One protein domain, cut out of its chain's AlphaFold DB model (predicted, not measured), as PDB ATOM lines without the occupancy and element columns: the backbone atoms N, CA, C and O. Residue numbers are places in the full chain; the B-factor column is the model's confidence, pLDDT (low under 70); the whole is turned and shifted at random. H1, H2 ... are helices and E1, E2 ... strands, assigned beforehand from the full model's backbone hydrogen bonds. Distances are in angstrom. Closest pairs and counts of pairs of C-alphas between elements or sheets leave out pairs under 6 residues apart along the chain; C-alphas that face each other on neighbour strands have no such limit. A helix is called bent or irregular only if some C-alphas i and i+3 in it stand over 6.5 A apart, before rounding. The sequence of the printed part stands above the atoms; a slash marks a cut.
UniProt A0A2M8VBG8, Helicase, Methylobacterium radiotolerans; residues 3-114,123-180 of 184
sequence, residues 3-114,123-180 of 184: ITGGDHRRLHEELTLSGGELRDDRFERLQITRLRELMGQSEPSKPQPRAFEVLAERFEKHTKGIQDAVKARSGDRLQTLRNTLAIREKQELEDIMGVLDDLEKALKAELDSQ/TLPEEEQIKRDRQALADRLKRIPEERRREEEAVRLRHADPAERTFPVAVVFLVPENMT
ATOM      1  N   ILE A   3     -49.199 -39.267 -43.238       96.12
ATOM      2  CA  ILE A   3     -49.193 -38.685 -44.583       96.12
ATOM      3  C   ILE A   3     -48.302 -39.547 -45.463       96.12
ATOM      4  O   ILE A   3     -47.144 -39.806 -45.121       96.12
ATOM      5  N   THR A   4     -48.859 -39.980 -46.587       96.25
ATOM      6  CA  THR A   4     -48.166 -40.773 -47.605       96.25
ATOM      7  C   THR A   4     -48.068 -39.994 -48.904       96.25
ATOM      8  O   THR A   4     -49.005 -39.263 -49.209       96.25
ATOM      9  N   GLY A   5     -46.990 -40.168 -49.664       94.06
ATOM     10  CA  GLY A   5     -46.878 -39.603 -51.013       94.06
ATOM     11  C   GLY A   5     -47.187 -40.604 -52.127       94.06
ATOM     12  O   GLY A   5     -47.815 -41.643 -51.881       94.06
ATOM     13  N   GLY A   6     -46.748 -40.283 -53.345       90.75
ATOM     14  CA  GLY A   6     -47.119 -40.974 -54.584       90.75
ATOM     15  C   GLY A   6     -46.654 -42.426 -54.667       90.75
ATOM     16  O   GLY A   6     -47.345 -43.261 -55.243       90.75
ATOM     17  N   ASP A   7     -45.549 -42.767 -54.010       89.81
ATOM     18  CA  ASP A   7     -45.047 -44.142 -53.880       89.81
ATOM     19  C   ASP A   7     -45.570 -44.874 -52.625       89.81
ATOM     20  O   ASP A   7     -45.067 -45.933 -52.246       89.81
ATOM     21  N   HIS A   8     -46.575 -44.299 -51.954       88.94
ATOM     22  CA  HIS A   8     -47.171 -44.782 -50.706       88.94
ATOM     23  C   HIS A   8     -46.213 -44.859 -49.509       88.94
ATOM     24  O   HIS A   8     -46.569 -45.425 -48.469       88.94
ATOM     25  N   ARG A   9     -45.024 -44.252 -49.593       90.50
ATOM     26  CA  ARG A   9     -44.120 -44.157 -48.447       90.50
ATOM     27  C   ARG A   9     -44.585 -43.081 -47.480       90.50
ATOM     28  O   ARG A   9     -45.213 -42.088 -47.848       90.50
ATOM     29  N   ARG A  10     -44.253 -43.287 -46.205       94.69
ATOM     30  CA  ARG A  10     -44.516 -42.331 -45.128       94.69
ATOM     31  C   ARG A  10     -43.657 -41.081 -45.313       94.69
ATOM     32  O   ARG A  10     -42.438 -41.159 -45.189       94.69
ATOM     33  N   LEU A  11     -44.312 -39.937 -45.483       95.50
ATOM     34  CA  LEU A  11     -43.686 -38.612 -45.495       95.50
ATOM     35  C   LEU A  11     -43.726 -37.935 -44.121       95.50
ATOM     36  O   LEU A  11     -42.826 -37.178 -43.753       95.50
ATOM     37  N   HIS A  12     -44.791 -38.184 -43.357       95.62
ATOM     38  CA  HIS A  12     -44.983 -37.588 -42.038       95.62
ATOM     39  C   HIS A  12     -45.915 -38.434 -41.182       95.62
ATOM     40  O   HIS A  12     -46.867 -39.029 -41.683       95.62
ATOM     41  N   GLU A  13     -45.664 -38.456 -39.881       95.19
ATOM     42  CA  GLU A  13     -46.518 -39.128 -38.912       95.19
ATOM     43  C   GLU A  13     -46.568 -38.321 -37.621       95.19
ATOM     44  O   GLU A  13     -45.548 -37.852 -37.121       95.19
ATOM     45  N   GLU A  14     -47.776 -38.136 -37.094       94.94
ATOM     46  CA  GLU A  14     -47.991 -37.437 -35.832       94.94
ATOM     47  C   GLU A  14     -49.302 -37.851 -35.154       94.94
ATOM     48  O   GLU A  14     -50.261 -38.299 -35.795       94.94
ATOM     49  N   LEU A  15     -49.371 -37.633 -33.840       94.69
ATOM     50  CA  LEU A  15     -50.611 -37.710 -33.076       94.69
ATOM     51  C   LEU A  15     -51.328 -36.358 -33.117       94.69
ATOM     52  O   LEU A  15     -50.783 -35.325 -32.731       94.69
ATOM     53  N   THR A  16     -52.579 -36.372 -33.571       94.25
ATOM     54  CA  THR A  16     -53.422 -35.180 -33.678       94.25
ATOM     55  C   THR A  16     -54.569 -35.251 -32.688       94.25
ATOM     56  O   THR A  16     -55.296 -36.240 -32.658       94.25
ATOM     57  N   LEU A  17     -54.783 -34.168 -31.943       94.81
ATOM     58  CA  LEU A  17     -55.996 -33.988 -31.155       94.81
ATOM     59  C   LEU A  17     -57.119 -33.444 -32.049       94.81
ATOM     60  O   LEU A  17     -56.925 -32.469 -32.781       94.81
ATOM     61  N   SER A  18     -58.287 -34.075 -31.976       94.94
ATOM     62  CA  SER A  18     -59.529 -33.673 -32.640       94.94
ATOM     63  C   SER A  18     -60.707 -34.102 -31.784       94.94
ATOM     64  O   SER A  18     -60.647 -35.150 -31.146       94.94
ATOM     65  N   GLY A  19     -61.784 -33.330 -31.799       94.62
ATOM     66  CA  GLY A  19     -62.962 -33.644 -31.011       94.62
ATOM     67  C   GLY A  19     -63.958 -32.501 -31.010       94.62
ATOM     68  O   GLY A  19     -63.877 -31.567 -31.814       94.62
ATOM     69  N   GLY A  20     -64.905 -32.592 -30.096       96.25
ATOM     70  CA  GLY A  20     -66.015 -31.668 -30.018       96.25
ATOM     71  C   GLY A  20     -66.819 -31.863 -28.749       96.25
ATOM     72  O   GLY A  20     -66.519 -32.732 -27.931       96.25
ATOM     73  N   GLU A  21     -67.843 -31.042 -28.603       96.12
ATOM     74  CA  GLU A  21     -68.824 -31.176 -27.545       96.12
ATOM     75  C   GLU A  21     -69.855 -32.239 -27.933       96.12
ATOM     76  O   GLU A  21     -70.467 -32.177 -29.002       96.12
ATOM     77  N   LEU A  22     -70.035 -33.226 -27.054       95.75
ATOM     78  CA  LEU A  22     -70.988 -34.313 -27.234       95.75
ATOM     79  C   LEU A  22     -72.263 -34.015 -26.440       95.75
ATOM     80  O   LEU A  22     -72.334 -34.248 -25.231       95.75
ATOM     81  N   ARG A  23     -73.271 -33.481 -27.129       92.56
ATOM     82  CA  ARG A  23     -74.593 -33.213 -26.560       92.56
ATOM     83  C   ARG A  23     -75.508 -34.417 -26.783       92.56
ATOM     84  O   ARG A  23     -75.138 -35.411 -27.405       92.56
ATOM     85  N   ASP A  24     -76.709 -34.342 -26.227       89.31
ATOM     86  CA  ASP A  24     -77.704 -35.407 -26.363       89.31
ATOM     87  C   ASP A  24     -78.225 -35.539 -27.804       89.31
ATOM     88  O   ASP A  24     -78.341 -36.627 -28.377       89.31
ATOM     89  N   ASP A  25     -78.479 -34.388 -28.413       93.31
ATOM     90  CA  ASP A  25     -79.098 -34.197 -29.719       93.31
ATOM     91  C   ASP A  25     -78.079 -34.084 -30.857       93.31
ATOM     92  O   ASP A  25     -78.394 -34.453 -31.987       93.31
ATOM     93  N   ARG A  26     -76.863 -33.597 -30.576       94.25
ATOM     94  CA  ARG A  26     -75.846 -33.325 -31.600       94.25
ATOM     95  C   ARG A  26     -74.411 -33.451 -31.098       94.25
ATOM     96  O   ARG A  26     -74.130 -33.371 -29.904       94.25
ATOM     97  N   PHE A  27     -73.491 -33.520 -32.053       97.19
ATOM     98  CA  PHE A  27     -72.062 -33.345 -31.835       97.19
ATOM     99  C   PHE A  27     -71.569 -32.077 -32.535       97.19
ATOM    100  O   PHE A  27     -71.877 -31.851 -33.706       97.19
ATOM    101  N   GLU A  28     -70.797 -31.256 -31.824       96.19
ATOM    102  CA  GLU A  28     -70.320 -29.963 -32.318       96.19
ATOM    103  C   GLU A  28     -68.794 -29.879 -32.238       96.19
ATOM    104  O   GLU A  28     -68.206 -29.945 -31.159       96.19
ATOM    105  N   ARG A  29     -68.128 -29.752 -33.393       95.56
ATOM    106  CA  ARG A  29     -66.661 -29.718 -33.468       95.56
ATOM    107  C   ARG A  29     -66.114 -28.480 -32.755       95.56
ATOM    108  O   ARG A  29     -66.494 -27.359 -33.073       95.56
ATOM    109  N   LEU A  30     -65.141 -28.686 -31.870       95.75
ATOM    110  CA  LEU A  30     -64.445 -27.601 -31.179       95.75
ATOM    111  C   LEU A  30     -63.152 -27.216 -31.901       95.75
ATOM    112  O   LEU A  30     -62.508 -28.028 -32.570       95.75
ATOM    113  N   GLN A  31     -62.738 -25.961 -31.725       94.50
ATOM    114  CA  GLN A  31     -61.434 -25.498 -32.191       94.50
ATOM    115  C   GLN A  31     -60.294 -26.184 -31.425       94.50
ATOM    116  O   GLN A  31     -60.399 -26.470 -30.230       94.50
ATOM    117  N   ILE A  32     -59.162 -26.389 -32.104       94.12
ATOM    118  CA  ILE A  32     -58.003 -27.088 -31.532       94.12
ATOM    119  C   ILE A  32     -57.450 -26.409 -30.273       94.12
ATOM    120  O   ILE A  32     -57.045 -27.100 -29.341       94.12
ATOM    121  N   THR A  33     -57.453 -25.077 -30.221       94.88
ATOM    122  CA  THR A  33     -56.968 -24.313 -29.063       94.88
ATOM    123  C   THR A  33     -57.809 -24.614 -27.827       94.88
ATOM    124  O   THR A  33     -57.259 -24.951 -26.782       94.88
ATOM    125  N   ARG A  34     -59.141 -24.613 -27.976       95.75
ATOM    126  CA  ARG A  34     -60.071 -24.941 -26.892       95.75
ATOM    127  C   ARG A  34     -59.932 -26.393 -26.435       95.75
ATOM    128  O   ARG A  34     -59.943 -26.657 -25.241       95.75
ATOM    129  N   LEU A  35     -59.764 -27.335 -27.365       95.12
ATOM    130  CA  LEU A  35     -59.541 -28.743 -27.015       95.12
ATOM    131  C   LEU A  35     -58.247 -28.941 -26.216       95.12
ATOM    132  O   LEU A  35     -58.246 -29.689 -25.244       95.12
ATOM    133  N   ARG A  36     -57.154 -28.272 -26.603       95.56
ATOM    134  CA  ARG A  36     -55.880 -28.340 -25.867       95.56
ATOM    135  C   ARG A  36     -55.999 -27.754 -24.466       95.56
ATOM    136  O   ARG A  36     -55.459 -28.338 -23.536       95.56
ATOM    137  N   GLU A  37     -56.705 -26.636 -24.328       96.38
ATOM    138  CA  GLU A  37     -56.981 -26.015 -23.033       96.38
ATOM    139  C   GLU A  37     -57.759 -26.970 -22.114       96.38
ATOM    140  O   GLU A  37     -57.304 -27.261 -21.011       96.38
ATOM    141  N   LEU A  38     -58.879 -27.522 -22.597       95.25
ATOM    142  CA  LEU A  38     -59.702 -28.467 -21.837       95.25
ATOM    143  C   LEU A  38     -58.922 -29.728 -21.443       95.25
ATOM    144  O   LEU A  38     -58.999 -30.164 -20.299       95.25
ATOM    145  N   MET A  39     -58.140 -30.293 -22.367       94.38
ATOM    146  CA  MET A  39     -57.275 -31.441 -22.073       94.38
ATOM    147  C   MET A  39     -56.202 -31.097 -21.033       94.38
ATOM    148  O   MET A  39     -55.935 -31.907 -20.151       94.38
ATOM    149  N   GLY A  40     -55.599 -29.908 -21.108       95.56
ATOM    150  CA  GLY A  40     -54.564 -29.467 -20.168       95.56
ATOM    151  C   GLY A  40     -55.080 -29.203 -18.751       95.56
ATOM    152  O   GLY A  40     -54.317 -29.333 -17.802       95.56
ATOM    153  N   GLN A  41     -56.362 -28.860 -18.606       94.81
ATOM    154  CA  GLN A  41     -57.033 -28.673 -17.312       94.81
ATOM    155  C   GLN A  41     -57.660 -29.965 -16.765       94.81
ATOM    156  O   GLN A  41     -58.179 -29.972 -15.653       94.81
ATOM    157  N   SER A  42     -57.663 -31.045 -17.548       94.12
ATOM    158  CA  SER A  42     -58.317 -32.296 -17.168       94.12
ATOM    159  C   SER A  42     -57.406 -33.207 -16.350       94.12
ATOM    160  O   SER A  42     -56.195 -33.259 -16.565       94.12
ATOM    161  N   GLU A  43     -58.009 -33.989 -15.456       93.56
ATOM    162  CA  GLU A  43     -57.320 -35.030 -14.698       93.56
ATOM    163  C   GLU A  43     -57.860 -36.426 -15.036       93.56
ATOM    164  O   GLU A  43     -59.068 -36.593 -15.250       93.56
ATOM    165  N   PRO A  44     -57.009 -37.470 -15.001       94.06
ATOM    166  CA  PRO A  44     -57.469 -38.847 -15.085       94.06
ATOM    167  C   PRO A  44     -58.486 -39.170 -13.980       94.06
ATOM    168  O   PRO A  44     -58.235 -39.006 -12.780       94.06
ATOM    169  N   SER A  45     -59.651 -39.663 -14.386       91.56
ATOM    170  CA  SER A  45     -60.703 -40.087 -13.465       91.56
ATOM    171  C   SER A  45     -61.545 -41.207 -14.070       91.56
ATOM    172  O   SER A  45     -61.540 -41.432 -15.281       91.56
ATOM    173  N   LYS A  46     -62.267 -41.928 -13.205       91.00
ATOM    174  CA  LYS A  46     -63.279 -42.896 -13.632       91.00
ATOM    175  C   LYS A  46     -64.668 -42.257 -13.522       91.00
ATOM    176  O   LYS A  46     -65.002 -41.762 -12.439       91.00
ATOM    177  N   PRO A  47     -65.477 -42.264 -14.596       90.56
ATOM    178  CA  PRO A  47     -66.863 -41.824 -14.515       90.56
ATOM    179  C   PRO A  47     -67.688 -42.794 -13.662       90.56
ATOM    180  O   PRO A  47     -67.343 -43.970 -13.520       90.56
ATOM    181  N   GLN A  48     -68.796 -42.310 -13.104       93.06
ATOM    182  CA  GLN A  48     -69.802 -43.176 -12.484       93.06
ATOM    183  C   GLN A  48     -70.402 -44.131 -13.537       93.06
ATOM    184  O   GLN A  48     -70.527 -43.727 -14.696       93.06
ATOM    185  N   PRO A  49     -70.839 -45.354 -13.172       91.75
ATOM    186  CA  PRO A  49     -71.352 -46.333 -14.139       91.75
ATOM    187  C   PRO A  49     -72.458 -45.780 -15.050       91.75
ATOM    188  O   PRO A  49     -72.352 -45.854 -16.271       91.75
ATOM    189  N   ARG A  50     -73.447 -45.092 -14.468       91.31
ATOM    190  CA  ARG A  50     -74.538 -44.455 -15.223       91.31
ATOM    191  C   ARG A  50     -74.047 -43.361 -16.178       91.31
ATOM    192  O   ARG A  50     -74.587 -43.203 -17.265       91.31
ATOM    193  N   ALA A  51     -73.035 -42.590 -15.779       91.81
ATOM    194  CA  ALA A  51     -72.443 -41.575 -16.647       91.81
ATOM    195  C   ALA A  51     -71.723 -42.224 -17.837       91.81
ATOM    196  O   ALA A  51     -71.830 -41.730 -18.954       91.81
ATOM    197  N   PHE A  52     -71.031 -43.344 -17.611       92.44
ATOM    198  CA  PHE A  52     -70.363 -44.093 -18.671       92.44
ATOM    199  C   PHE A  52     -71.351 -44.653 -19.704       92.44
ATOM    200  O   PHE A  52     -71.123 -44.485 -20.898       92.44
ATOM    201  N   GLU A  53     -72.465 -45.245 -19.262       93.50
ATOM    202  CA  GLU A  53     -73.522 -45.758 -20.152       93.50
ATOM    203  C   GLU A  53     -74.076 -44.663 -21.077       93.50
ATOM    204  O   GLU A  53     -74.142 -44.848 -22.290       93.50
ATOM    205  N   VAL A  54     -74.376 -43.481 -20.525       93.31
ATOM    206  CA  VAL A  54     -74.862 -42.329 -21.307       93.31
ATOM    207  C   VAL A  54     -73.818 -41.849 -22.321       93.31
ATOM    208  O   VAL A  54     -74.162 -41.473 -23.442       93.31
ATOM    209  N   LEU A  55     -72.534 -41.839 -21.952       94.00
ATOM    210  CA  LEU A  55     -71.459 -41.453 -22.871       94.00
ATOM    211  C   LEU A  55     -71.299 -42.460 -24.010       94.00
ATOM    212  O   LEU A  55     -71.098 -42.037 -25.148       94.00
ATOM    213  N   ALA A  56     -71.409 -43.758 -23.719       94.31
ATOM    214  CA  ALA A  56     -71.342 -44.816 -24.721       94.31
ATOM    215  C   ALA A  56     -72.489 -44.694 -25.737       94.31
ATOM    216  O   ALA A  56     -72.229 -44.623 -26.937       94.31
ATOM    217  N   GLU A  57     -73.730 -44.541 -25.266       95.56
ATOM    218  CA  GLU A  57     -74.903 -44.353 -26.133       95.56
ATOM    219  C   GLU A  57     -74.749 -43.117 -27.035       95.56
ATOM    220  O   GLU A  57     -74.952 -43.175 -28.250       95.56
ATOM    221  N   ARG A  58     -74.328 -41.980 -26.462       95.81
ATOM    222  CA  ARG A  58     -74.122 -40.745 -27.236       95.81
ATOM    223  C   ARG A  58     -72.981 -40.867 -28.236       95.81
ATOM    224  O   ARG A  58     -73.072 -40.310 -29.328       95.81
ATOM    225  N   PHE A  59     -71.909 -41.565 -27.876       95.31
ATOM    226  CA  PHE A  59     -70.791 -41.814 -28.777       95.31
ATOM    227  C   PHE A  59     -71.229 -42.633 -29.991       95.31
ATOM    228  O   PHE A  59     -70.929 -42.248 -31.122       95.31
ATOM    229  N   GLU A  60     -71.996 -43.704 -29.780       95.81
ATOM    230  CA  GLU A  60     -72.559 -44.508 -30.866       95.81
ATOM    231  C   GLU A  60     -73.488 -43.667 -31.748       95.81
ATOM    232  O   GLU A  60     -73.283 -43.578 -32.962       95.81
ATOM    233  N   LYS A  61     -74.435 -42.948 -31.134       96.94
ATOM    234  CA  LYS A  61     -75.391 -42.075 -31.832       96.94
ATOM    235  C   LYS A  61     -74.707 -41.028 -32.718       96.94
ATOM    236  O   LYS A  61     -75.170 -40.757 -33.825       96.94
ATOM    237  N   HIS A  62     -73.597 -40.453 -32.253       96.88
ATOM    238  CA  HIS A  62     -72.900 -39.351 -32.927       96.88
ATOM    239  C   HIS A  62     -71.582 -39.755 -33.600       96.88
ATOM    240  O   HIS A  62     -70.803 -38.885 -34.002       96.88
ATOM    241  N   THR A  63     -71.334 -41.055 -33.794       94.94
ATOM    242  CA  THR A  63     -70.078 -41.579 -34.367       94.94
ATOM    243  C   THR A  63     -69.719 -40.916 -35.698       94.94
ATOM    244  O   THR A  63     -68.559 -40.569 -35.922       94.94
ATOM    245  N   LYS A  64     -70.707 -40.667 -36.566       94.69
ATOM    246  CA  LYS A  64     -70.479 -39.995 -37.853       94.69
ATOM    247  C   LYS A  64     -69.899 -38.585 -37.672       94.69
ATOM    248  O   LYS A  64     -68.885 -38.269 -38.283       94.69
ATOM    249  N   GLY A  65     -70.480 -37.773 -36.787       94.94
ATOM    250  CA  GLY A  65     -69.992 -36.415 -36.516       94.94
ATOM    251  C   GLY A  65     -68.580 -36.405 -35.922       94.94
ATOM    252  O   GLY A  65     -67.750 -35.573 -36.292       94.94
ATOM    253  N   ILE A  66     -68.277 -37.378 -35.059       94.88
ATOM    254  CA  ILE A  66     -66.937 -37.568 -34.488       94.88
ATOM    255  C   ILE A  66     -65.928 -37.912 -35.594       94.88
ATOM    256  O   ILE A  66     -64.867 -37.291 -35.677       94.88
ATOM    257  N   GLN A  67     -66.262 -38.855 -36.480       94.12
ATOM    258  CA  GLN A  67     -65.418 -39.218 -37.622       94.12
ATOM    259  C   GLN A  67     -65.205 -38.040 -38.579       94.12
ATOM    260  O   GLN A  67     -64.085 -37.829 -39.047       94.12
ATOM    261  N   ASP A  68     -66.241 -37.245 -38.838       94.69
ATOM    262  CA  ASP A  68     -66.147 -36.061 -39.691       94.69
ATOM    263  C   ASP A  68     -65.227 -34.995 -39.072       94.69
ATOM    264  O   ASP A  68     -64.409 -34.404 -39.777       94.69
ATOM    265  N   ALA A  69     -65.252 -34.808 -37.747       94.88
ATOM    266  CA  ALA A  69     -64.301 -33.925 -37.064       94.88
ATOM    267  C   ALA A  69     -62.848 -34.423 -37.143       94.88
ATOM    268  O   ALA A  69     -61.934 -33.609 -37.311       94.88
ATOM    269  N   VAL A  70     -62.623 -35.738 -37.057       94.62
ATOM    270  CA  VAL A  70     -61.295 -36.355 -37.239       94.62
ATOM    271  C   VAL A  70     -60.790 -36.141 -38.672       94.62
ATOM    272  O   VAL A  70     -59.642 -35.727 -38.870       94.62
ATOM    273  N   LYS A  71     -61.644 -36.368 -39.679       94.12
ATOM    274  CA  LYS A  71     -61.320 -36.137 -41.097       94.12
ATOM    275  C   LYS A  71     -61.008 -34.668 -41.366       94.12
ATOM    276  O   LYS A  71     -59.945 -34.368 -41.903       94.12
ATOM    277  N   ALA A  72     -61.867 -33.755 -40.909       94.44
ATOM    278  CA  ALA A  72     -61.655 -32.317 -41.052       94.44
ATOM    279  C   ALA A  72     -60.316 -31.886 -40.437       94.44
ATOM    280  O   ALA A  72     -59.533 -31.191 -41.077       94.44
ATOM    281  N   ARG A  73     -59.992 -32.373 -39.227       94.81
ATOM    282  CA  ARG A  73     -58.708 -32.063 -38.587       94.81
ATOM    283  C   ARG A  73     -57.510 -32.584 -39.381       94.81
ATOM    284  O   ARG A  73     -56.473 -31.923 -39.409       94.81
ATOM    285  N   SER A  74     -57.643 -33.757 -39.989       95.25
ATOM    286  CA  SER A  74     -56.594 -34.365 -40.813       95.25
ATOM    287  C   SER A  74     -56.324 -33.531 -42.064       95.25
ATOM    288  O   SER A  74     -55.168 -33.214 -42.336       95.25
ATOM    289  N   GLY A  75     -57.383 -33.088 -42.747       95.31
ATOM    290  CA  GLY A  75     -57.290 -32.185 -43.895       95.31
ATOM    291  C   GLY A  75     -56.674 -30.832 -43.529       95.31
ATOM    292  O   GLY A  75     -55.693 -30.422 -44.149       95.31
ATOM    293  N   ASP A  76     -57.164 -30.181 -42.465       94.81
ATOM    294  CA  ASP A  76     -56.604 -28.920 -41.941       94.81
ATOM    295  C   ASP A  76     -55.093 -29.059 -41.675       94.81
ATOM    296  O   ASP A  76     -54.279 -28.165 -41.944       94.81
ATOM    297  N   ARG A  77     -54.694 -30.213 -41.130       95.62
ATOM    298  CA  ARG A  77     -53.305 -30.477 -40.791       95.62
ATOM    299  C   ARG A  77     -52.437 -30.736 -42.017       95.62
ATOM    300  O   ARG A  77     -51.337 -30.183 -42.074       95.62
ATOM    301  N   LEU A  78     -52.928 -31.497 -42.996       96.00
ATOM    302  CA  LEU A  78     -52.251 -31.681 -44.277       96.00
ATOM    303  C   LEU A  78     -52.009 -30.330 -44.958       96.00
ATOM    304  O   LEU A  78     -50.882 -30.063 -45.367       96.00
ATOM    305  N   GLN A  79     -53.014 -29.445 -45.007       95.44
ATOM    306  CA  GLN A  79     -52.866 -28.104 -45.590       95.44
ATOM    307  C   GLN A  79     -51.708 -27.322 -44.963       95.44
ATOM    308  O   GLN A  79     -50.922 -26.706 -45.677       95.44
ATOM    309  N   THR A  80     -51.564 -27.400 -43.639       94.50
ATOM    310  CA  THR A  80     -50.471 -26.735 -42.913       94.50
ATOM    311  C   THR A  80     -49.109 -27.380 -43.202       94.50
ATOM    312  O   THR A  80     -48.089 -26.696 -43.219       94.50
ATOM    313  N   LEU A  81     -49.074 -28.698 -43.415       96.06
ATOM    314  CA  LEU A  81     -47.841 -29.453 -43.649       96.06
ATOM    315  C   LEU A  81     -47.320 -29.357 -45.085       96.06
ATOM    316  O   LEU A  81     -46.142 -29.633 -45.290       96.06
ATOM    317  N   ARG A  82     -48.132 -28.928 -46.062       94.75
ATOM    318  CA  ARG A  82     -47.723 -28.832 -47.478       94.75
ATOM    319  C   ARG A  82     -46.407 -28.084 -47.679       94.75
ATOM    320  O   ARG A  82     -45.523 -28.597 -48.352       94.75
ATOM    321  N   ASN A  83     -46.243 -26.925 -47.040       94.94
ATOM    322  CA  ASN A  83     -45.005 -26.150 -47.156       94.94
ATOM    323  C   ASN A  83     -43.808 -26.896 -46.555       94.94
ATOM    324  O   ASN A  83     -42.732 -26.905 -47.140       94.94
ATOM    325  N   THR A  84     -43.988 -27.549 -45.405       95.62
ATOM    326  CA  THR A  84     -42.930 -28.351 -44.778       95.62
ATOM    327  C   THR A  84     -42.535 -29.544 -45.647       95.62
ATOM    328  O   THR A  84     -41.350 -29.837 -45.756       95.62
ATOM    329  N   LEU A  85     -43.504 -30.216 -46.274       96.06
ATOM    330  CA  LEU A  85     -43.249 -31.328 -47.190       96.06
ATOM    331  C   LEU A  85     -42.495 -30.858 -48.439       96.06
ATOM    332  O   LEU A  85     -41.478 -31.448 -48.773       96.06
ATOM    333  N   ALA A  86     -42.907 -29.740 -49.042       95.38
ATOM    334  CA  ALA A  86     -42.215 -29.161 -50.194       95.38
ATOM    335  C   ALA A  86     -40.777 -28.714 -49.867       95.38
ATOM    336  O   ALA A  86     -39.875 -28.855 -50.686       95.38
ATOM    337  N   ILE A  87     -40.535 -28.178 -48.665       96.81
ATOM    338  CA  ILE A  87     -39.173 -27.856 -48.209       96.81
ATOM    339  C   ILE A  87     -38.342 -29.136 -48.053       96.81
ATOM    340  O   ILE A  87     -37.186 -29.155 -48.461       96.81
ATOM    341  N   ARG A  88     -38.923 -30.211 -47.503       95.75
ATOM    342  CA  ARG A  88     -38.237 -31.506 -47.371       95.75
ATOM    343  C   ARG A  88     -37.901 -32.127 -48.723       95.75
ATOM    344  O   ARG A  88     -36.803 -32.639 -48.860       95.75
ATOM    345  N   GLU A  89     -38.808 -32.060 -49.694       96.25
ATOM    346  CA  GLU A  89     -38.554 -32.515 -51.068       96.25
ATOM    347  C   GLU A  89     -37.334 -31.807 -51.665       96.25
ATOM    348  O   GLU A  89     -36.427 -32.455 -52.178       96.25
ATOM    349  N   LYS A  90     -37.280 -30.473 -51.548       97.19
ATOM    350  CA  LYS A  90     -36.148 -29.680 -52.042       97.19
ATOM    351  C   LYS A  90     -34.842 -30.038 -51.346       97.19
ATOM    352  O   LYS A  90     -33.850 -30.246 -52.031       97.19
ATOM    353  N   GLN A  91     -34.856 -30.137 -50.018       97.19
ATOM    354  CA  GLN A  91     -33.665 -30.513 -49.259       97.19
ATOM    355  C   GLN A  91     -33.164 -31.898 -49.674       97.19
ATOM    356  O   GLN A  91     -31.974 -32.089 -49.875       97.19
ATOM    357  N   GLU A  92     -34.074 -32.855 -49.846       96.62
ATOM    358  CA  GLU A  92     -33.720 -34.208 -50.260       96.62
ATOM    359  C   GLU A  92     -33.105 -34.239 -51.669       96.62
ATOM    360  O   GLU A  92     -32.111 -34.930 -51.890       96.62
ATOM    361  N   LEU A  93     -33.655 -33.459 -52.607       97.19
ATOM    362  CA  LEU A  93     -33.064 -33.280 -53.935       97.19
ATOM    363  C   LEU A  93     -31.664 -32.662 -53.849       97.19
ATOM    364  O   LEU A  93     -30.738 -33.178 -54.471       97.19
ATOM    365  N   GLU A  94     -31.499 -31.586 -53.079       97.69
ATOM    366  CA  GLU A  94     -30.209 -30.914 -52.888       97.69
ATOM    367  C   GLU A  94     -29.161 -31.857 -52.282       97.69
ATOM    368  O   GLU A  94     -28.039 -31.924 -52.783       97.69
ATOM    369  N   ASP A  95     -29.536 -32.637 -51.266       97.88
ATOM    370  CA  ASP A  95     -28.648 -33.591 -50.601       97.88
ATOM    371  C   ASP A  95     -28.184 -34.693 -51.571       97.88
ATOM    372  O   ASP A  95     -26.989 -34.985 -51.662       97.88
ATOM    373  N   ILE A  96     -29.107 -35.290 -52.337       96.62
ATOM    374  CA  ILE A  96     -28.770 -36.353 -53.300       96.62
ATOM    375  C   ILE A  96     -27.926 -35.804 -54.452       96.62
ATOM    376  O   ILE A  96     -26.940 -36.432 -54.852       96.62
ATOM    377  N   MET A  97     -28.268 -34.624 -54.972       96.62
ATOM    378  CA  MET A  97     -27.467 -33.960 -55.999       96.62
ATOM    379  C   MET A  97     -26.057 -33.653 -55.488       96.62
ATOM    380  O   MET A  97     -25.094 -33.946 -56.192       96.62
ATOM    381  N   GLY A  98     -25.926 -33.160 -54.254       97.75
ATOM    382  CA  GLY A  98     -24.634 -32.904 -53.617       97.75
ATOM    383  C   GLY A  98     -23.773 -34.163 -53.502       97.75
ATOM    384  O   GLY A  98     -22.604 -34.150 -53.887       97.75
ATOM    385  N   VAL A  99     -24.357 -35.286 -53.070       98.00
ATOM    386  CA  VAL A  99     -23.649 -36.578 -53.000       98.00
ATOM    387  C   VAL A  99     -23.172 -37.038 -54.384       98.00
ATOM    388  O   VAL A  99     -22.038 -37.504 -54.523       98.00
ATOM    389  N   LEU A 100     -24.006 -36.902 -55.420       97.38
ATOM    390  CA  LEU A 100     -23.636 -37.275 -56.789       97.38
ATOM    391  C   LEU A 100     -22.582 -36.331 -57.388       97.38
ATOM    392  O   LEU A 100     -21.709 -36.793 -58.123       97.38
ATOM    393  N   ASP A 101     -22.626 -35.040 -57.060       97.69
ATOM    394  CA  ASP A 101     -21.614 -34.054 -57.448       97.69
ATOM    395  C   ASP A 101     -20.254 -34.374 -56.831       97.69
ATOM    396  O   ASP A 101     -19.230 -34.334 -57.518       97.69
ATOM    397  N   ASP A 102     -20.226 -34.716 -55.547       97.62
ATOM    398  CA  ASP A 102     -18.989 -35.064 -54.856       97.62
ATOM    399  C   ASP A 102     -18.423 -36.397 -55.352       97.62
ATOM    400  O   ASP A 102     -17.212 -36.507 -55.568       97.62
ATOM    401  N   LEU A 103     -19.287 -37.372 -55.655       97.00
ATOM    402  CA  LEU A 103     -18.879 -38.601 -56.332       97.00
ATOM    403  C   LEU A 103     -18.298 -38.314 -57.725       97.00
ATOM    404  O   LEU A 103     -17.260 -38.869 -58.083       97.00
ATOM    405  N   GLU A 104     -18.930 -37.441 -58.512       96.81
ATOM    406  CA  GLU A 104     -18.434 -37.051 -59.834       96.81
ATOM    407  C   GLU A 104     -17.041 -36.414 -59.741       96.81
ATOM    408  O   GLU A 104     -16.140 -36.790 -60.496       96.81
ATOM    409  N   LYS A 105     -16.845 -35.480 -58.801       96.69
ATOM    410  CA  LYS A 105     -15.547 -34.835 -58.556       96.69
ATOM    411  C   LYS A 105     -14.485 -35.852 -58.148       96.69
ATOM    412  O   LYS A 105     -13.385 -35.809 -58.693       96.69
ATOM    413  N   ALA A 106     -14.810 -36.769 -57.237       96.06
ATOM    414  CA  ALA A 106     -13.883 -37.800 -56.778       96.06
ATOM    415  C   ALA A 106     -13.453 -38.733 -57.923       96.06
ATOM    416  O   ALA A 106     -12.265 -38.987 -58.096       96.06
ATOM    417  N   LEU A 107     -14.397 -39.183 -58.756       94.12
ATOM    418  CA  LEU A 107     -14.096 -40.035 -59.910       94.12
ATOM    419  C   LEU A 107     -13.237 -39.322 -60.960       94.12
ATOM    420  O   LEU A 107     -12.335 -39.937 -61.523       94.12
ATOM    421  N   LYS A 108     -13.508 -38.038 -61.232       94.75
ATOM    422  CA  LYS A 108     -12.685 -37.231 -62.146       94.75
ATOM    423  C   LYS A 108     -11.272 -37.051 -61.603       94.75
ATOM    424  O   LYS A 108     -10.325 -37.308 -62.330       94.75
ATOM    425  N   ALA A 109     -11.140 -36.691 -60.326       94.31
ATOM    426  CA  ALA A 109      -9.839 -36.536 -59.684       94.31
ATOM    427  C   ALA A 109      -9.013 -37.831 -59.736       94.31
ATOM    428  O   ALA A 109      -7.828 -37.787 -60.052       94.31
ATOM    429  N   GLU A 110      -9.640 -38.985 -59.499       91.88
ATOM    430  CA  GLU A 110      -8.973 -40.289 -59.581       91.88
ATOM    431  C   GLU A 110      -8.562 -40.638 -61.023       91.88
ATOM    432  O   GLU A 110      -7.464 -41.136 -61.265       91.88
ATOM    433  N   LEU A 111      -9.404 -40.338 -62.015       91.38
ATOM    434  CA  LEU A 111      -9.067 -40.539 -63.428       91.38
ATOM    435  C   LEU A 111      -7.953 -39.600 -63.908       91.38
ATOM    436  O   LEU A 111      -7.099 -40.028 -64.685       91.38
ATOM    437  N   ASP A 112      -7.937 -38.356 -63.444       89.38
ATOM    438  CA  ASP A 112      -6.907 -37.370 -63.781       89.38
ATOM    439  C   ASP A 112      -5.596 -37.624 -63.020       89.38
ATOM    440  O   ASP A 112      -4.533 -37.157 -63.439       89.38
ATOM    441  N   SER A 113      -5.644 -38.404 -61.933       85.69
ATOM    442  CA  SER A 113      -4.450 -38.821 -61.206       85.69
ATOM    443  C   SER A 113      -3.542 -39.660 -62.114       85.69
ATOM    444  O   SER A 113      -3.974 -40.591 -62.813       85.69
ATOM    445  N   GLN A 114      -2.261 -39.289 -62.150       64.88
ATOM    446  CA  GLN A 114      -1.262 -40.057 -62.879       64.88
ATOM    447  C   GLN A 114      -1.004 -41.378 -62.141       64.88
ATOM    448  O   GLN A 114      -0.848 -41.367 -60.918       64.88
ATOM    449  N   THR A 123       4.417 -55.556 -63.561       74.88
ATOM    450  CA  THR A 123       4.252 -56.734 -64.413       74.88
ATOM    451  C   THR A 123       3.087 -56.538 -65.393       74.88
ATOM    452  O   THR A 123       2.155 -55.781 -65.125       74.88
ATOM    453  N   LEU A 124       3.089 -57.252 -66.531       74.38
ATOM    454  CA  LEU A 124       1.998 -57.182 -67.525       74.38
ATOM    455  C   LEU A 124       0.583 -57.372 -66.915       74.38
ATOM    456  O   LEU A 124      -0.309 -56.599 -67.267       74.38
ATOM    457  N   PRO A 125       0.349 -58.315 -65.973       80.06
ATOM    458  CA  PRO A 125      -0.955 -58.455 -65.317       80.06
ATOM    459  C   PRO A 125      -1.377 -57.232 -64.484       80.06
ATOM    460  O   PRO A 125      -2.566 -56.920 -64.412       80.06
ATOM    461  N   GLU A 126      -0.426 -56.527 -63.863       78.94
ATOM    462  CA  GLU A 126      -0.694 -55.320 -63.069       78.94
ATOM    463  C   GLU A 126      -1.069 -54.133 -63.968       78.94
ATOM    464  O   GLU A 126      -1.991 -53.384 -63.647       78.94
ATOM    465  N   GLU A 127      -0.444 -53.997 -65.142       77.88
ATOM    466  CA  GLU A 127      -0.839 -52.988 -66.135       77.88
ATOM    467  C   GLU A 127      -2.265 -53.215 -66.664       77.88
ATOM    468  O   GLU A 127      -3.043 -52.268 -66.824       77.88
ATOM    469  N   GLU A 128      -2.631 -54.468 -66.938       83.56
ATOM    470  CA  GLU A 128      -3.985 -54.833 -67.365       83.56
ATOM    471  C   GLU A 128      -5.023 -54.605 -66.260       83.56
ATOM    472  O   GLU A 128      -6.152 -54.202 -66.550       83.56
ATOM    473  N   GLN A 129      -4.655 -54.841 -64.997       84.00
ATOM    474  CA  GLN A 129      -5.498 -54.540 -63.842       84.00
ATOM    475  C   GLN A 129      -5.750 -53.029 -63.722       84.00
ATOM    476  O   GLN A 129      -6.907 -52.619 -63.690       84.00
ATOM    477  N   ILE A 130      -4.703 -52.198 -63.793       84.38
ATOM    478  CA  ILE A 130      -4.831 -50.730 -63.748       84.38
ATOM    479  C   ILE A 130      -5.720 -50.213 -64.889       84.38
ATOM    480  O   ILE A 130      -6.574 -49.350 -64.679       84.38
ATOM    481  N   LYS A 131      -5.563 -50.747 -66.108       85.56
ATOM    482  CA  LYS A 131      -6.426 -50.384 -67.246       85.56
ATOM    483  C   LYS A 131      -7.889 -50.739 -66.988       85.56
ATOM    484  O   LYS A 131      -8.764 -49.922 -67.278       85.56
ATOM    485  N   ARG A 132      -8.162 -51.928 -66.439       88.50
ATOM    486  CA  ARG A 132      -9.523 -52.361 -66.086       88.50
ATOM    487  C   ARG A 132     -10.134 -51.489 -64.993       88.50
ATOM    488  O   ARG A 132     -11.286 -51.086 -65.137       88.50
ATOM    489  N   ASP A 133      -9.368 -51.137 -63.969       89.00
ATOM    490  CA  ASP A 133      -9.846 -50.297 -62.868       89.00
ATOM    491  C   ASP A 133     -10.169 -48.877 -63.356       89.00
ATOM    492  O   ASP A 133     -11.262 -48.363 -63.111       89.00
ATOM    493  N   ARG A 134      -9.292 -48.275 -64.169       90.56
ATOM    494  CA  ARG A 134      -9.559 -46.971 -64.806       90.56
ATOM    495  C   ARG A 134     -10.775 -47.012 -65.729       90.56
ATOM    496  O   ARG A 134     -11.570 -46.073 -65.740       90.56
ATOM    497  N   GLN A 135     -10.958 -48.101 -66.475       92.56
ATOM    498  CA  GLN A 135     -12.148 -48.294 -67.302       92.56
ATOM    499  C   GLN A 135     -13.420 -48.380 -66.441       92.56
ATOM    500  O   GLN A 135     -14.416 -47.730 -66.760       92.56
ATOM    501  N   ALA A 136     -13.381 -49.103 -65.319       94.00
ATOM    502  CA  ALA A 136     -14.503 -49.201 -64.387       94.00
ATOM    503  C   ALA A 136     -14.880 -47.839 -63.778       94.00
ATOM    504  O   ALA A 136     -16.070 -47.521 -63.680       94.00
ATOM    505  N   LEU A 137     -13.889 -47.008 -63.428       93.94
ATOM    506  CA  LEU A 137     -14.107 -45.633 -62.961       93.94
ATOM    507  C   LEU A 137     -14.748 -44.758 -64.047       93.94
ATOM    508  O   LEU A 137     -15.743 -44.079 -63.784       93.94
ATOM    509  N   ALA A 138     -14.243 -44.820 -65.284       93.44
ATOM    510  CA  ALA A 138     -14.815 -44.089 -66.415       93.44
ATOM    511  C   ALA A 138     -16.267 -44.511 -66.701       93.44
ATOM    512  O   ALA A 138     -17.132 -43.670 -66.946       93.44
ATOM    513  N   ASP A 139     -16.568 -45.806 -66.619       95.88
ATOM    514  CA  ASP A 139     -17.922 -46.317 -66.827       95.88
ATOM    515  C   ASP A 139     -18.854 -46.029 -65.641       95.88
ATOM    516  O   ASP A 139     -20.068 -45.896 -65.818       95.88
ATOM    517  N   ARG A 140     -18.329 -45.879 -64.419       96.44
ATOM    518  CA  ARG A 140     -19.101 -45.339 -63.290       96.44
ATOM    519  C   ARG A 140     -19.436 -43.865 -63.505       96.44
ATOM    520  O   ARG A 140     -20.595 -43.499 -63.308       96.44
ATOM    521  N   LEU A 141     -18.469 -43.058 -63.945       95.62
ATOM    522  CA  LEU A 141     -18.641 -41.629 -64.217       95.62
ATOM    523  C   LEU A 141     -19.710 -41.384 -65.293       95.62
ATOM    524  O   LEU A 141     -20.607 -40.568 -65.101       95.62
ATOM    525  N   LYS A 142     -19.689 -42.164 -66.383       96.12
ATOM    526  CA  LYS A 142     -20.704 -42.094 -67.454       96.12
ATOM    527  C   LYS A 142     -22.132 -42.389 -66.982       96.12
ATOM    528  O   LYS A 142     -23.075 -41.971 -67.645       96.12
ATOM    529  N   ARG A 143     -22.309 -43.119 -65.873       96.25
ATOM    530  CA  ARG A 143     -23.632 -43.472 -65.327       96.25
ATOM    531  C   ARG A 143     -24.253 -42.376 -64.460       96.25
ATOM    532  O   ARG A 143     -25.472 -42.359 -64.328       96.25
ATOM    533  N   ILE A 144     -23.452 -41.459 -63.911       95.75
ATOM    534  CA  ILE A 144     -23.926 -40.415 -62.985       95.75
ATOM    535  C   ILE A 144     -25.042 -39.537 -63.579       95.75
ATOM    536  O   ILE A 144     -26.023 -39.306 -62.877       95.75
ATOM    537  N   PRO A 145     -24.985 -39.073 -64.845       96.31
ATOM    538  CA  PRO A 145     -26.055 -38.238 -65.400       96.31
ATOM    539  C   PRO A 145     -27.423 -38.932 -65.439       96.31
ATOM    540  O   PRO A 145     -28.443 -38.310 -65.155       96.31
ATOM    541  N   GLU A 146     -27.445 -40.223 -65.770       96.81
ATOM    542  CA  GLU A 146     -28.676 -41.019 -65.778       96.81
ATOM    543  C   GLU A 146     -29.164 -41.320 -64.360       96.81
ATOM    544  O   GLU A 146     -30.363 -41.301 -64.103       96.81
ATOM    545  N   GLU A 147     -28.249 -41.560 -63.424       96.44
ATOM    546  CA  GLU A 147     -28.579 -41.735 -62.008       96.44
ATOM    547  C   GLU A 147     -29.193 -40.466 -61.412       96.44
ATOM    548  O   GLU A 147     -30.243 -40.558 -60.791       96.44
ATOM    549  N   ARG A 148     -28.640 -39.281 -61.707       97.12
ATOM    550  CA  ARG A 148     -29.232 -37.992 -61.304       97.12
ATOM    551  C   ARG A 148     -30.694 -37.875 -61.730       97.12
ATOM    552  O   ARG A 148     -31.535 -37.536 -60.907       97.12
ATOM    553  N   ARG A 149     -31.000 -38.185 -62.995       96.81
ATOM    554  CA  ARG A 149     -32.376 -38.139 -63.522       96.81
ATOM    555  C   ARG A 149     -33.298 -39.101 -62.776       96.81
ATOM    556  O   ARG A 149     -34.392 -38.713 -62.382       96.81
ATOM    557  N   ARG A 150     -32.845 -40.337 -62.551       96.81
ATOM    558  CA  ARG A 150     -33.633 -41.356 -61.838       96.81
ATOM    559  C   ARG A 150     -33.888 -40.976 -60.388       96.81
ATOM    560  O   ARG A 150     -35.002 -41.159 -59.913       96.81
ATOM    561  N   GLU A 151     -32.875 -40.469 -59.695       96.69
ATOM    562  CA  GLU A 151     -33.015 -40.030 -58.308       96.69
ATOM    563  C   GLU A 151     -33.955 -38.825 -58.205       96.69
ATOM    564  O   GLU A 151     -34.849 -38.813 -57.363       96.69
ATOM    565  N   GLU A 152     -33.836 -37.853 -59.113       96.69
ATOM    566  CA  GLU A 152     -34.752 -36.714 -59.176       96.69
ATOM    567  C   GLU A 152     -36.208 -37.164 -59.376       96.69
ATOM    568  O   GLU A 152     -37.104 -36.733 -58.645       96.69
ATOM    569  N   GLU A 153     -36.456 -38.065 -60.329       96.06
ATOM    570  CA  GLU A 153     -37.781 -38.648 -60.559       96.06
ATOM    571  C   GLU A 153     -38.288 -39.427 -59.338       96.06
ATOM    572  O   GLU A 153     -39.456 -39.297 -58.966       96.06
ATOM    573  N   ALA A 154     -37.421 -40.201 -58.682       95.56
ATOM    574  CA  ALA A 154     -37.775 -40.994 -57.512       95.56
ATOM    575  C   ALA A 154     -38.159 -40.120 -56.309       95.56
ATOM    576  O   ALA A 154     -39.127 -40.431 -55.610       95.56
ATOM    577  N   VAL A 155     -37.437 -39.021 -56.066       95.62
ATOM    578  CA  VAL A 155     -37.773 -38.068 -54.998       95.62
ATOM    579  C   VAL A 155     -39.090 -37.365 -55.309       95.62
ATOM    580  O   VAL A 155     -39.984 -37.346 -54.463       95.62
ATOM    581  N   ARG A 156     -39.265 -36.866 -56.539       94.88
ATOM    582  CA  ARG A 156     -40.523 -36.227 -56.958       94.88
ATOM    583  C   ARG A 156     -41.713 -37.171 -56.811       94.88
ATOM    584  O   ARG A 156     -42.738 -36.785 -56.261       94.88
ATOM    585  N   LEU A 157     -41.575 -38.426 -57.244       95.44
ATOM    586  CA  LEU A 157     -42.622 -39.440 -57.094       95.44
ATOM    587  C   LEU A 157     -42.956 -39.699 -55.620       95.44
ATOM    588  O   LEU A 157     -44.126 -39.843 -55.264       95.44
ATOM    589  N   ARG A 158     -41.942 -39.731 -54.752       94.25
ATOM    590  CA  ARG A 158     -42.129 -39.933 -53.314       94.25
ATOM    591  C   ARG A 158     -42.915 -38.806 -52.661       94.25
ATOM    592  O   ARG A 158     -43.719 -39.083 -51.779       94.25
ATOM    593  N   HIS A 159     -42.700 -37.557 -53.065       95.44
ATOM    594  CA  HIS A 159     -43.395 -36.393 -52.493       95.44
ATOM    595  C   HIS A 159     -44.679 -36.005 -53.245       95.44
ATOM    596  O   HIS A 159     -45.444 -35.178 -52.744       95.44
ATOM    597  N   ALA A 160     -44.957 -36.626 -54.395       94.44
ATOM    598  CA  ALA A 160     -46.154 -36.375 -55.193       94.44
ATOM    599  C   ALA A 160     -47.451 -36.666 -54.419       94.44
ATOM    600  O   ALA A 160     -47.510 -37.596 -53.615       94.44
ATOM    601  N   ASP A 161     -48.489 -35.871 -54.692       93.50
ATOM    602  CA  ASP A 161     -49.868 -36.047 -54.216       93.50
ATOM    603  C   ASP A 161     -49.993 -36.521 -52.754       93.50
ATOM    604  O   ASP A 161     -50.540 -37.596 -52.481       93.50
ATOM    605  N   PRO A 162     -49.494 -35.735 -51.778       94.75
ATOM    606  CA  PRO A 162     -49.514 -36.136 -50.382       94.75
ATOM    607  C   PRO A 162     -50.955 -36.328 -49.902       94.75
ATOM    608  O   PRO A 162     -51.773 -35.407 -49.958       94.75
ATOM    609  N   ALA A 163     -51.239 -37.521 -49.386       94.56
ATOM    610  CA  ALA A 163     -52.558 -37.945 -48.940       94.56
ATOM    611  C   ALA A 163     -52.571 -38.233 -47.437       94.56
ATOM    612  O   ALA A 163     -51.681 -38.907 -46.903       94.56
ATOM    613  N   GLU A 164     -53.603 -37.753 -46.747       95.31
ATOM    614  CA  GLU A 164     -53.836 -38.037 -45.339       95.31
ATOM    615  C   GLU A 164     -54.481 -39.411 -45.121       95.31
ATOM    616  O   GLU A 164     -55.469 -39.797 -45.744       95.31
ATOM    617  N   ARG A 165     -53.939 -40.153 -44.158       93.88
ATOM    618  CA  ARG A 165     -54.478 -41.412 -43.651       93.88
ATOM    619  C   ARG A 165     -54.606 -41.295 -42.143       93.88
ATOM    620  O   ARG A 165     -53.613 -41.224 -41.417       93.88
ATOM    621  N   THR A 166     -55.840 -41.273 -41.656       92.00
ATOM    622  CA  THR A 166     -56.113 -41.109 -40.227       92.00
ATOM    623  C   THR A 166     -56.944 -42.254 -39.695       92.00
ATOM    624  O   THR A 166     -57.965 -42.625 -40.265       92.00
ATOM    625  N   PHE A 167     -56.500 -42.769 -38.556       88.44
ATOM    626  CA  PHE A 167     -57.185 -43.768 -37.760       88.44
ATOM    627  C   PHE A 167     -57.234 -43.280 -36.303       88.44
ATOM    628  O   PHE A 167     -56.259 -42.682 -35.830       88.44
ATOM    629  N   PRO A 168     -58.357 -43.469 -35.588       85.94
ATOM    630  CA  PRO A 168     -58.434 -43.168 -34.162       85.94
ATOM    631  C   PRO A 168     -57.500 -44.084 -33.363       85.94
ATOM    632  O   PRO A 168     -57.528 -45.297 -33.543       85.94
ATOM    633  N   VAL A 169     -56.686 -43.505 -32.478       90.75
ATOM    634  CA  VAL A 169     -55.783 -44.264 -31.586       90.75
ATOM    635  C   VAL A 169     -56.370 -44.382 -30.180       90.75
ATOM    636  O   VAL A 169     -56.236 -45.413 -29.531       90.75
ATOM    637  N   ALA A 170     -57.039 -43.328 -29.712       93.00
ATOM    638  CA  ALA A 170     -57.690 -43.282 -28.412       93.00
ATOM    639  C   ALA A 170     -58.900 -42.342 -28.459       93.00
ATOM    640  O   ALA A 170     -58.904 -41.361 -29.207       93.00
ATOM    641  N   VAL A 171     -59.899 -42.632 -27.627       93.31
ATOM    642  CA  VAL A 171     -61.040 -41.752 -27.358       93.31
ATOM    643  C   VAL A 171     -60.971 -41.343 -25.894       93.31
ATOM    644  O   VAL A 171     -60.824 -42.192 -25.018       93.31
ATOM    645  N   VAL A 172     -61.064 -40.039 -25.637       94.88
ATOM    646  CA  VAL A 172     -61.055 -39.471 -24.288       94.88
ATOM    647  C   VAL A 172     -62.333 -38.668 -24.104       94.88
ATOM    648  O   VAL A 172     -62.619 -37.769 -24.893       94.88
ATOM    649  N   PHE A 173     -63.087 -38.989 -23.055       94.88
ATOM    650  CA  PHE A 173     -64.221 -38.182 -22.623       94.88
ATOM    651  C   PHE A 173     -63.775 -37.227 -21.528       94.88
ATOM    652  O   PHE A 173     -63.190 -37.646 -20.529       94.88
ATOM    653  N   LEU A 174     -64.093 -35.951 -21.710       94.31
ATOM    654  CA  LEU A 174     -63.986 -34.952 -20.661       94.31
ATOM    655  C   LEU A 174     -65.365 -34.778 -20.041       94.31
ATOM    656  O   LEU A 174     -66.328 -34.459 -20.738       94.31
ATOM    657  N   VAL A 175     -65.453 -35.022 -18.738       93.25
ATOM    658  CA  VAL A 175     -66.693 -34.903 -17.971       93.25
ATOM    659  C   VAL A 175     -66.497 -33.941 -16.804       93.25
ATOM    660  O   VAL A 175     -65.382 -33.843 -16.287       93.25
ATOM    661  N   PRO A 176     -67.554 -33.246 -16.358       91.38
ATOM    662  CA  PRO A 176     -67.494 -32.471 -15.128       91.38
ATOM    663  C   PRO A 176     -67.248 -33.366 -13.903       91.38
ATOM    664  O   PRO A 176     -67.638 -34.536 -13.877       91.38
ATOM    665  N   GLU A 177     -66.653 -32.799 -12.853       90.62
ATOM    666  CA  GLU A 177     -66.258 -33.537 -11.643       90.62
ATOM    667  C   GLU A 177     -67.414 -34.286 -10.968       90.62
ATOM    668  O   GLU A 177     -67.225 -35.393 -10.468       90.62
ATOM    669  N   ASN A 178     -68.630 -33.731 -10.997       89.25
ATOM    670  CA  ASN A 178     -69.813 -34.354 -10.394       89.25
ATOM    671  C   ASN A 178     -70.248 -35.664 -11.082       89.25
ATOM    672  O   ASN A 178     -71.029 -36.418 -10.506       89.25
ATOM    673  N   MET A 179     -69.752 -35.940 -12.293       87.88
ATOM    674  CA  MET A 179     -69.977 -37.193 -13.020       87.88
ATOM    675  C   MET A 179     -68.878 -38.228 -12.752       87.88
ATOM    676  O   MET A 179     -68.973 -39.371 -13.211       87.88
ATOM    677  N   THR A 180     -67.832 -37.850 -12.017       86.75
ATOM    678  CA  THR A 180     -66.762 -38.761 -11.613       86.75
ATOM    679  C   THR A 180     -67.175 -39.554 -10.374       86.75
ATOM    680  O   THR A 180     -68.003 -39.121  -9.571       86.75
TER     681      THR A 180
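Overview. This is residues 3 to 114 and 123 to 180 of the 184 residues of the protein "Helicase" of Methylobacterium radiotolerans (UniProt A0A2M8VBG8). A small, loose head, with the short strand hairpin E2-E3 and H1, H2 and the arm H3a around it, sits at one end of a long arm in which H3b and the two parts of H4 run side by side, opposite ways. E1 and E4 lie between head and arm, and residues 123 to 132 stick out at the far end. The printed part has 170 residues, with four named helices and four named strands in the order E1, E2, E3, H1, H2, H3, H4, E4; the one sheet, E2 - E3, is antiparallel, and the class is mostly helix. The whole is extended, a rod spanning 94 by 28 by 24 A, with a radius of gyration of the C-alphas of 28.4 A.

Along the chain. E2 is residues 20 to 22 and E3 residues 27 to 29. H1, residues 32 to 40, is 12.1 A long, and H2, residues 49 to 61, 18.6 A. H3, residues 63 to 112, was assigned as one helix by its hydrogen bonds but is bent, C-alphas 80 and 83 being 6.9 A apart; its arms are H3a, residues 63 to 80, 26.0 A, and H3b, residues 83 to 112, 43.1 A. H4, residues 124 to 159, was likewise assigned as one helix and is bent, with C-alphas 142 and 145 6.9 A apart; H4a, residues 124 to 142, is 27.3 A and H4b, residues 145 to 159, 21.7 A. E1, residues 10 to 13, begins at C-alpha 10 (-44.516, -42.331, -45.128), and E4, residues 163 to 165, ends at C-alpha 165 (-54.478, -41.412, -43.651).

Arrangement. E2 and E3 form a hairpin, antiparallel at 167 degrees, with N 21 and O 28 within hydrogen-bond range at 2.8 A. The closest C-alphas of E3 and H3a are those of Phe 27 and Gly 65, 6.0 A apart; those of E2 and H2 are Leu 22 and Arg 58, 7.2 A. H1 and H2 are apart. H3a and H3b stand at a steep tilt of 44 degrees. H3b touches H4b, closest at the C-alphas of Glu 89 and His 159, 6.4 A, at a shallow tilt of 15 degrees, opposite ways. H3b touches H4a with residues 104 to 111 alone, closest at the C-alphas of Glu 104 and Leu 141, 6.3 A. E1 and E4 pair with no named strand but are near each other. In H1, H2, H3a, H3b, H4a and H4b every O i to N i+4 pair is within hydrogen-bond range.

Size, cuts and confidence. The two C-alphas farthest apart are those of Leu 124 and Asn 178, 94.6 A. Residues 115 to 122 are not printed, and C-alphas 114 and 123 are 17.6 A apart across this cut. Of the links that are printed whole, none is long. Residues 166 to 180 hold no named element. Mean pLDDT of the printed part is 93.5; residue 114 alone is under 70.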